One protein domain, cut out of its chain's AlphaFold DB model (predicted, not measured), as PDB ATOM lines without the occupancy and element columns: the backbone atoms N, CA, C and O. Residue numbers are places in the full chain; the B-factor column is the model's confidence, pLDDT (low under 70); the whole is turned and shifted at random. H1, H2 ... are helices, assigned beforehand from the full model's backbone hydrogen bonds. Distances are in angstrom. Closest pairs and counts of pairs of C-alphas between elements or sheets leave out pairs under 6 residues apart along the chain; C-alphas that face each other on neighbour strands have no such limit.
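This is residues 6 to 64 of the 67 residues of the protein "DLH domain-containing protein" of Streptomyces sp. WAC01280 (UniProt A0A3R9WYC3). Look for a flat, open frame with two separate helices, H2 and H3, along its two sides, and a long unnamed stretch, residues 22 to 47, that runs back through the space between them and then loops round before H3. The very short H1 makes a corner with the beginning of H2, and at the other end of the printed part residues 58 to 64 stick out. The printed part has 59 residues with three named helices, in the order H1, H2, H3, and no named strand; the class is all helix, though under half of the residues, 29 of 59, are in named elements. The whole is only just loose, close to compact, with a radius of gyration of the C-alphas of 12.8 A and spans of 35 by 32 by 15 A.

Start with H1, residues 6 to 9, and go on to H2, residues 12 to 21: they only just touch, with 3 pairs of C-alphas within 8 A, and only at the corner by their tight link of 2 residues. Their closest C-alphas are those of Phe 7 and Leu 13, 5.8 A apart. Further along you reach H3, residues 48 to 62, which is apart from both H1 and H2. In H2 and H3 every O i to N i+4 pair is within hydrogen-bond range; H1 is too short for such a pair, and its 1 pair of O i and N i+3 is not within range.

Find C-alpha 6 at (282.673, 70.745, 111.924), where H1 begins; its four residues end at Gly 9. From C-alpha 12 at (285.252, 76.296, 107.141), H2 runs 14.2 A to Ala 21. H3, the longest helix with 15 residues, runs 20.9 A from Pro 48 to C-alpha 62 at (305.962, 68.916, 98.609).

The two C-alphas farthest apart are those of Gly 24 and Glu 44, at 35.2 A. The link from H2 to H3 is long, with 26 residues, and the printed part has no cut. Residues 58 to 64, of which 58 to 62 belong to H3, stand free. The mean pLDDT of the printed part of this model is 96.7, and no printed residue is under 70.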
ATOM      1  N   TYR A   6     281.863  69.598 111.511       94.00
ATOM      2  CA  TYR A   6     282.673  70.745 111.924       94.00
ATOM      3  C   TYR A   6     283.164  71.511 110.695       94.00
ATOM      4  O   TYR A   6     282.916  72.700 110.544       94.00
ATOM      5  N   PHE A   7     283.764  70.810 109.729       94.94
ATOM      6  CA  PHE A   7     284.305  71.470 108.539       94.94
ATOM      7  C   PHE A   7     283.214  72.002 107.589       94.94
ATOM      8  O   PHE A   7     283.356  73.068 106.990       94.94
ATOM      9  N   VAL A   8     282.115  71.264 107.410       95.75
ATOM     10  CA  VAL A   8     281.024  71.655 106.501       95.75
ATOM     11  C   VAL A   8     280.013  72.562 107.199       95.75
ATOM     12  O   VAL A   8     279.540  73.519 106.585       95.75
ATOM     13  N   GLY A   9     279.664  72.257 108.450       87.62
ATOM     14  CA  GLY A   9     278.597  72.936 109.185       87.62
ATOM     15  C   GLY A   9     278.991  74.294 109.762       87.62
ATOM     16  O   GLY A   9     278.142  75.184 109.793       87.62
ATOM     17  N   ASP A  10     280.259  74.487 110.139       93.19
ATOM     18  CA  ASP A  10     280.693  75.696 110.861       93.19
ATOM     19  C   ASP A  10     281.242  76.807 109.942       93.19
ATOM     20  O   ASP A  10     281.622  77.879 110.407       93.19
ATOM     21  N   GLY A  11     281.238  76.592 108.621       92.94
ATOM     22  CA  GLY A  11     281.639  77.590 107.619       92.94
ATOM     23  C   GLY A  11     283.064  77.443 107.074       92.94
ATOM     24  O   GLY A  11     283.397  78.106 106.088       92.94
ATOM     25  N   ASP A  12     283.876  76.531 107.611       96.88
ATOM     26  CA  ASP A  12     285.252  76.296 107.141       96.88
ATOM     27  C   ASP A  12     285.304  75.881 105.663       96.88
ATOM     28  O   ASP A  12     286.179  76.323 104.915       96.88
ATOM     29  N   LEU A  13     284.333  75.086 105.193       97.38
ATOM     30  CA  LEU A  13     284.231  74.723 103.780       97.38
ATOM     31  C   LEU A  13     284.031  75.953 102.884       97.38
ATOM     32  O   LEU A  13     284.572  75.993 101.778       97.38
ATOM     33  N   ALA A  14     283.249  76.941 103.327       97.19
ATOM     34  CA  ALA A  14     283.046  78.171 102.567       97.19
ATOM     35  C   ALA A  14     284.357  78.966 102.484       97.19
ATOM     36  O   ALA A  14     284.788  79.305 101.383       97.19
ATOM     37  N   ALA A  15     285.051  79.139 103.614       97.12
ATOM     38  CA  ALA A  15     286.354  79.801 103.661       97.12
ATOM     39  C   ALA A  15     287.409  79.090 102.788       97.12
ATOM     40  O   ALA A  15     288.149  79.732 102.043       97.12
ATOM     41  N   ALA A  16     287.453  77.754 102.810       97.62
ATOM     42  CA  ALA A  16     288.363  76.974 101.972       97.62
ATOM     43  C   ALA A  16     288.066  77.138 100.471       97.62
ATOM     44  O   ALA A  16     288.988  77.204  99.655       97.62
ATOM     45  N   ARG A  17     286.783  77.226 100.091       97.44
ATOM     46  CA  ARG A  17     286.372  77.484  98.701       97.44
ATOM     47  C   ARG A  17     286.763  78.884  98.242       97.44
ATOM     48  O   ARG A  17     287.239  79.018  97.119       97.44
ATOM     49  N   GLU A  18     286.600  79.893  99.093       98.00
ATOM     50  CA  GLU A  18     287.060  81.258  98.809       98.00
ATOM     51  C   GLU A  18     288.581  81.304  98.620       98.00
ATOM     52  O   GLU A  18     289.064  81.873  97.643       98.00
ATOM     53  N   LEU A  19     289.337  80.621  99.485       96.75
ATOM     54  CA  LEU A  19     290.794  80.547  99.386       96.75
ATOM     55  C   LEU A  19     291.260  79.916  98.067       96.75
ATOM     56  O   LEU A  19     292.195  80.424  97.451       96.75
ATOM     57  N   VAL A  20     290.616  78.836  97.616       97.88
ATOM     58  CA  VAL A  20     290.942  78.202  96.327       97.88
ATOM     59  C   VAL A  20     290.512  79.053  95.133       97.88
ATOM     60  O   VAL A  20     291.195  79.056  94.116       97.88
ATOM     61  N   ALA A  21     289.418  79.808  95.241       97.69
ATOM     62  CA  ALA A  21     288.979  80.699  94.168       97.69
ATOM     63  C   ALA A  21     289.934  81.887  93.933       97.69
ATOM     64  O   ALA A  21     289.984  82.420  92.827       97.69
ATOM     65  N   ASP A  22     290.690  82.292  94.956       97.81
ATOM     66  CA  ASP A  22     291.586  83.457  94.925       97.81
ATOM     67  C   ASP A  22     292.918  83.213  94.181       97.81
ATOM     68  O   ASP A  22     293.553  84.167  93.734       97.81
ATOM     69  N   ALA A  23     293.345  81.958  93.970       96.50
ATOM     70  CA  ALA A  23     294.549  81.664  93.182       96.50
ATOM     71  C   ALA A  23     294.489  80.300  92.475       96.50
ATOM     72  O   ALA A  23     294.096  79.295  93.058       96.50
ATOM     73  N   GLY A  24     294.926  80.255  91.211       94.00
ATOM     74  CA  GLY A  24     294.826  79.061  90.358       94.00
ATOM     75  C   GLY A  24     295.799  77.922  90.686       94.00
ATOM     76  O   GLY A  24     295.693  76.851  90.099       94.00
ATOM     77  N   ASP A  25     296.749  78.144  91.591       93.69
ATOM     78  CA  ASP A  25     297.693  77.139  92.090       93.69
ATOM     79  C   ASP A  25     297.215  76.455  93.384       93.69
ATOM     80  O   ASP A  25     297.912  75.595  93.928       93.69
ATOM     81  N   ARG A  26     296.026  76.823  93.879       95.94
ATOM     82  CA  ARG A  26     295.408  76.252  95.075       95.94
ATOM     83  C   ARG A  26     294.391  75.184  94.691       95.94
ATOM     84  O   ARG A  26     293.657  75.309  93.717       95.94
ATOM     85  N   GLU A  27     294.318  74.137  95.501       96.75
ATOM     86  CA  GLU A  27     293.447  72.987  95.266       96.75
ATOM     87  C   GLU A  27     292.744  72.601  96.578       96.75
ATOM     88  O   GLU A  27     293.361  72.611  97.643       96.75
ATOM     89  N   LEU A  28     291.456  72.241  96.509       97.25
ATOM     90  CA  LEU A  28     290.681  71.715  97.639       97.25
ATOM     91  C   LEU A  28     290.224  70.295  97.313       97.25
ATOM     92  O   LEU A  28     289.530  70.067  96.323       97.25
ATOM     93  N   PHE A  29     290.558  69.356  98.193       97.81
ATOM     94  CA  PHE A  29     290.127  67.965  98.105       97.81
ATOM     95  C   PHE A  29     289.191  67.639  99.266       97.81
ATOM     96  O   PHE A  29     289.535  67.866 100.425       97.81
ATOM     97  N   LEU A  30     288.025  67.070  98.957       97.31
ATOM     98  CA  LEU A  30     287.116  66.506  99.950       97.31
ATOM     99  C   LEU A  30     287.117  64.983  99.828       97.31
ATOM    100  O   LEU A  30     287.098  64.442  98.723       97.31
ATOM    101  N   TYR A  31     287.134  64.309 100.972       97.56
ATOM    102  CA  TYR A  31     287.068  62.852 101.083       97.56
ATOM    103  C   TYR A  31     285.701  62.444 101.624       97.56
ATOM    104  O   TYR A  31     285.176  63.132 102.498       97.56
ATOM    105  N   SER A  32     285.146  61.338 101.132       97.50
ATOM    106  CA  SER A  32     283.796  60.898 101.495       97.50
ATOM    107  C   SER A  32     283.664  60.464 102.952       97.50
ATOM    108  O   SER A  32     284.411  59.597 103.395       97.50
ATOM    109  N   GLY A  33     282.675  61.007 103.666       96.81
ATOM    110  CA  GLY A  33     282.293  60.626 105.031       96.81
ATOM    111  C   GLY A  33     282.249  61.812 106.001       96.81
ATOM    112  O   GLY A  33     282.292  62.964 105.583       96.81
ATOM    113  N   SER A  34     282.163  61.549 107.307       96.94
ATOM    114  CA  SER A  34     281.958  62.593 108.332       96.94
ATOM    115  C   SER A  34     283.078  62.726 109.371       96.94
ATOM    116  O   SER A  34     283.004  63.574 110.254       96.94
ATOM    117  N   SER A  35     284.124  61.903 109.287       96.56
ATOM    118  CA  SER A  35     285.235  61.889 110.248       96.56
ATOM    119  C   SER A  35     286.107  63.148 110.173       96.56
ATOM    120  O   SER A  35     286.789  63.368 109.175       96.56
ATOM    121  N   HIS A  36     286.157  63.941 111.247       95.56
ATOM    122  CA  HIS A  36     286.990  65.150 111.292       95.56
ATOM    123  C   HIS A  36     288.492  64.819 111.333       95.56
ATOM    124  O   HIS A  36     289.260  65.230 110.467       95.56
ATOM    125  N   LEU A  37     288.911  63.973 112.280       96.94
ATOM    126  CA  LEU A  37     290.310  63.558 112.446       96.94
ATOM    127  C   LEU A  37     290.619  62.279 111.648       96.94
ATOM    128  O   LEU A  37     291.165  61.316 112.183       96.94
ATOM    129  N   PHE A  38     290.229  62.232 110.370       97.94
ATOM    130  CA  PHE A  38     290.338  61.014 109.552       97.94
ATOM    131  C   PHE A  38     291.780  60.541 109.318       97.94
ATOM    132  O   PHE A  38     291.981  59.360 109.052       97.94
ATOM    133  N   ALA A  39     292.762  61.443 109.415       97.94
ATOM    134  CA  ALA A  39     294.182  61.157 109.209       97.94
ATOM    135  C   ALA A  39     294.950  60.807 110.499       97.94
ATOM    136  O   ALA A  39     296.117  60.418 110.431       97.94
ATOM    137  N   GLU A  40     294.316  60.932 111.669       97.88
ATOM    138  CA  GLU A  40     294.937  60.630 112.959       97.88
ATOM    139  C   GLU A  40     294.850  59.128 113.243       97.88
ATOM    140  O   GLU A  40     293.787  58.620 113.587       97.88
ATOM    141  N   ARG A  41     295.970  58.406 113.105       95.00
ATOM    142  CA  ARG A  41     296.026  56.937 113.236       95.00
ATOM    143  C   ARG A  41     295.558  56.419 114.597       95.00
ATOM    144  O   ARG A  41     295.138  55.269 114.675       95.00
ATOM    145  N   GLY A  42     295.675  57.221 115.657       95.81
ATOM    146  CA  GLY A  42     295.234  56.843 117.002       95.81
ATOM    147  C   GLY A  42     293.750  57.096 117.290       95.81
ATOM    148  O   GLY A  42     293.266  56.664 118.334       95.81
ATOM    149  N   ALA A  43     293.031  57.801 116.414       96.38
ATOM    150  CA  ALA A  43     291.642  58.180 116.646       96.38
ATOM    151  C   ALA A  43     290.660  57.115 116.136       96.38
ATOM    152  O   ALA A  43     290.875  56.502 115.093       96.38
ATOM    153  N   GLU A  44     289.512  56.966 116.807       95.94
ATOM    154  CA  GLU A  44     288.397  56.137 116.307       95.94
ATOM    155  C   GLU A  44     287.888  56.605 114.936       95.94
ATOM    156  O   GLU A  44     287.361  55.821 114.153       95.94
ATOM    157  N   SER A  45     288.074  57.888 114.626       96.69
ATOM    158  CA  SER A  45     287.696  58.492 113.354       96.69
ATOM    159  C   SER A  45     288.676  58.213 112.211       96.69
ATOM    160  O   SER A  45     288.430  58.709 111.113       96.69
ATOM    161  N   TYR A  46     289.772  57.478 112.444       97.88
ATOM    162  CA  TYR A  46     290.779  57.158 111.432       97.88
ATOM    163  C   TYR A  46     290.169  56.431 110.226       97.88
ATOM    164  O   TYR A  46     289.507  55.405 110.374       97.88
ATOM    165  N   VAL A  47     290.435  56.935 109.019       98.38
ATOM    166  CA  VAL A  47     290.008  56.315 107.757       98.38
ATOM    167  C   VAL A  47     291.255  56.024 106.914       98.38
ATOM    168  O   VAL A  47     291.814  56.957 106.320       98.38
ATOM    169  N   PRO A  48     291.731  54.762 106.858       97.88
ATOM    170  CA  PRO A  48     292.988  54.404 106.200       97.88
ATOM    171  C   PRO A  48     293.071  54.841 104.734       97.88
ATOM    172  O   PRO A  48     294.095  55.366 104.299       97.88
ATOM    173  N   GLU A  49     291.990  54.665 103.978       98.06
ATOM    174  CA  GLU A  49     291.944  54.919 102.539       98.06
ATOM    175  C   GLU A  49     292.017  56.421 102.240       98.06
ATOM    176  O   GLU A  49     292.827  56.861 101.421       98.06
ATOM    177  N   ALA A  50     291.225  57.229 102.956       98.31
ATOM    178  CA  ALA A  50     291.272  58.686 102.853       98.31
ATOM    179  C   ALA A  50     292.628  59.235 103.323       98.31
ATOM    180  O   ALA A  50     293.169  60.161 102.716       98.31
ATOM    181  N   THR A  51     293.219  58.633 104.361       98.50
ATOM    182  CA  THR A  51     294.556  59.006 104.844       98.50
ATOM    183  C   THR A  51     295.622  58.747 103.792       98.50
ATOM    184  O   THR A  51     296.422  59.638 103.517       98.50
ATOM    185  N   ALA A  52     295.636  57.562 103.176       98.38
ATOM    186  CA  ALA A  52     296.599  57.230 102.129       98.38
ATOM    187  C   ALA A  52     296.498  58.210 100.950       98.38
ATOM    188  O   ALA A  52     297.506  58.771 100.521       98.38
ATOM    189  N   ALA A  53     295.272  58.497 100.509       98.44
ATOM    190  CA  ALA A  53     294.991  59.455  99.446       98.44
ATOM    191  C   ALA A  53     295.428  60.894  99.803       98.44
ATOM    192  O   ALA A  53     295.896  61.635  98.933       98.44
ATOM    193  N   CYS A  54     295.285  61.296 101.068       98.06
ATOM    194  CA  CYS A  54     295.754  62.584 101.577       98.06
ATOM    195  C   CYS A  54     297.282  62.667 101.601       98.06
ATOM    196  O   CYS A  54     297.855  63.612 101.060       98.06
ATOM    197  N   VAL A  55     297.948  61.646 102.146       98.31
ATOM    198  CA  VAL A  55     299.412  61.568 102.210       98.31
ATOM    199  C   VAL A  55     300.026  61.623 100.813       98.31
ATOM    200  O   VAL A  55     300.964  62.385 100.597       98.31
ATOM    201  N   GLU A  56     299.483  60.879  99.849       98.56
ATOM    202  CA  GLU A  56     299.983  60.875  98.470       98.56
ATOM    203  C   GLU A  56     299.934  62.276  97.836       98.56
ATOM    204  O   GLU A  56     300.914  62.731  97.246       98.56
ATOM    205  N   ARG A  57     298.834  63.015  98.041       98.19
ATOM    206  CA  ARG A  57     298.691  64.403  97.568       98.19
ATOM    207  C   ARG A  57     299.650  65.362  98.263       98.19
ATOM    208  O   ARG A  57     300.234  66.209  97.592       98.19
ATOM    209  N   VAL A  58     299.837  65.231  99.577       97.81
ATOM    210  CA  VAL A  58     300.781  66.069 100.336       97.81
ATOM    211  C   VAL A  58     302.210  65.836  99.855       97.81
ATOM    212  O   VAL A  58     302.927  66.798  99.595       97.81
ATOM    213  N   LEU A  59     302.623  64.581  99.666       98.31
ATOM    214  CA  LEU A  59     303.950  64.266  99.133       98.31
ATOM    215  C   LEU A  59     304.126  64.801  97.706       98.31
ATOM    216  O   LEU A  59     305.160  65.391  97.403       98.31
ATOM    217  N   ALA A  60     303.108  64.665  96.849       97.19
ATOM    218  CA  ALA A  60     303.126  65.230  95.501       97.19
ATOM    219  C   ALA A  60     303.188  66.768  95.500       97.19
ATOM    220  O   ALA A  60     303.826  67.346  94.624       97.19
ATOM    221  N   PHE A  61     302.550  67.437  96.463       96.25
ATOM    222  CA  PHE A  61     302.648  68.887  96.654       96.25
ATOM    223  C   PHE A  61     304.058  69.301  97.086       96.25
ATOM    224  O   PHE A  61     304.665  70.164  96.454       96.25
ATOM    225  N   LEU A  62     304.614  68.639  98.105       96.94
ATOM    226  CA  LEU A  62     305.962  68.916  98.609       96.94
ATOM    227  C   LEU A  62     307.043  68.650  97.553       96.94
ATOM    228  O   LEU A  62     308.018  69.390  97.480       96.94
ATOM    229  N   GLY A  63     306.849  67.650  96.691       97.00
ATOM    230  CA  GLY A  63     307.751  67.355  95.577       97.00
ATOM    231  C   GLY A  63     307.832  68.451  94.505       97.00
ATOM    232  O   GLY A  63     308.722  68.391  93.661       97.00
ATOM    233  N   ARG A  64     306.934  69.448  94.520       94.25
ATOM    234  CA  ARG A  64     306.982  70.617  93.621       94.25
ATOM    235  C   ARG A  64     307.817  71.772  94.169       94.25
ATOM    236  O   ARG A  64     308.019  72.749  93.450       94.25
TER     237      ARG A  64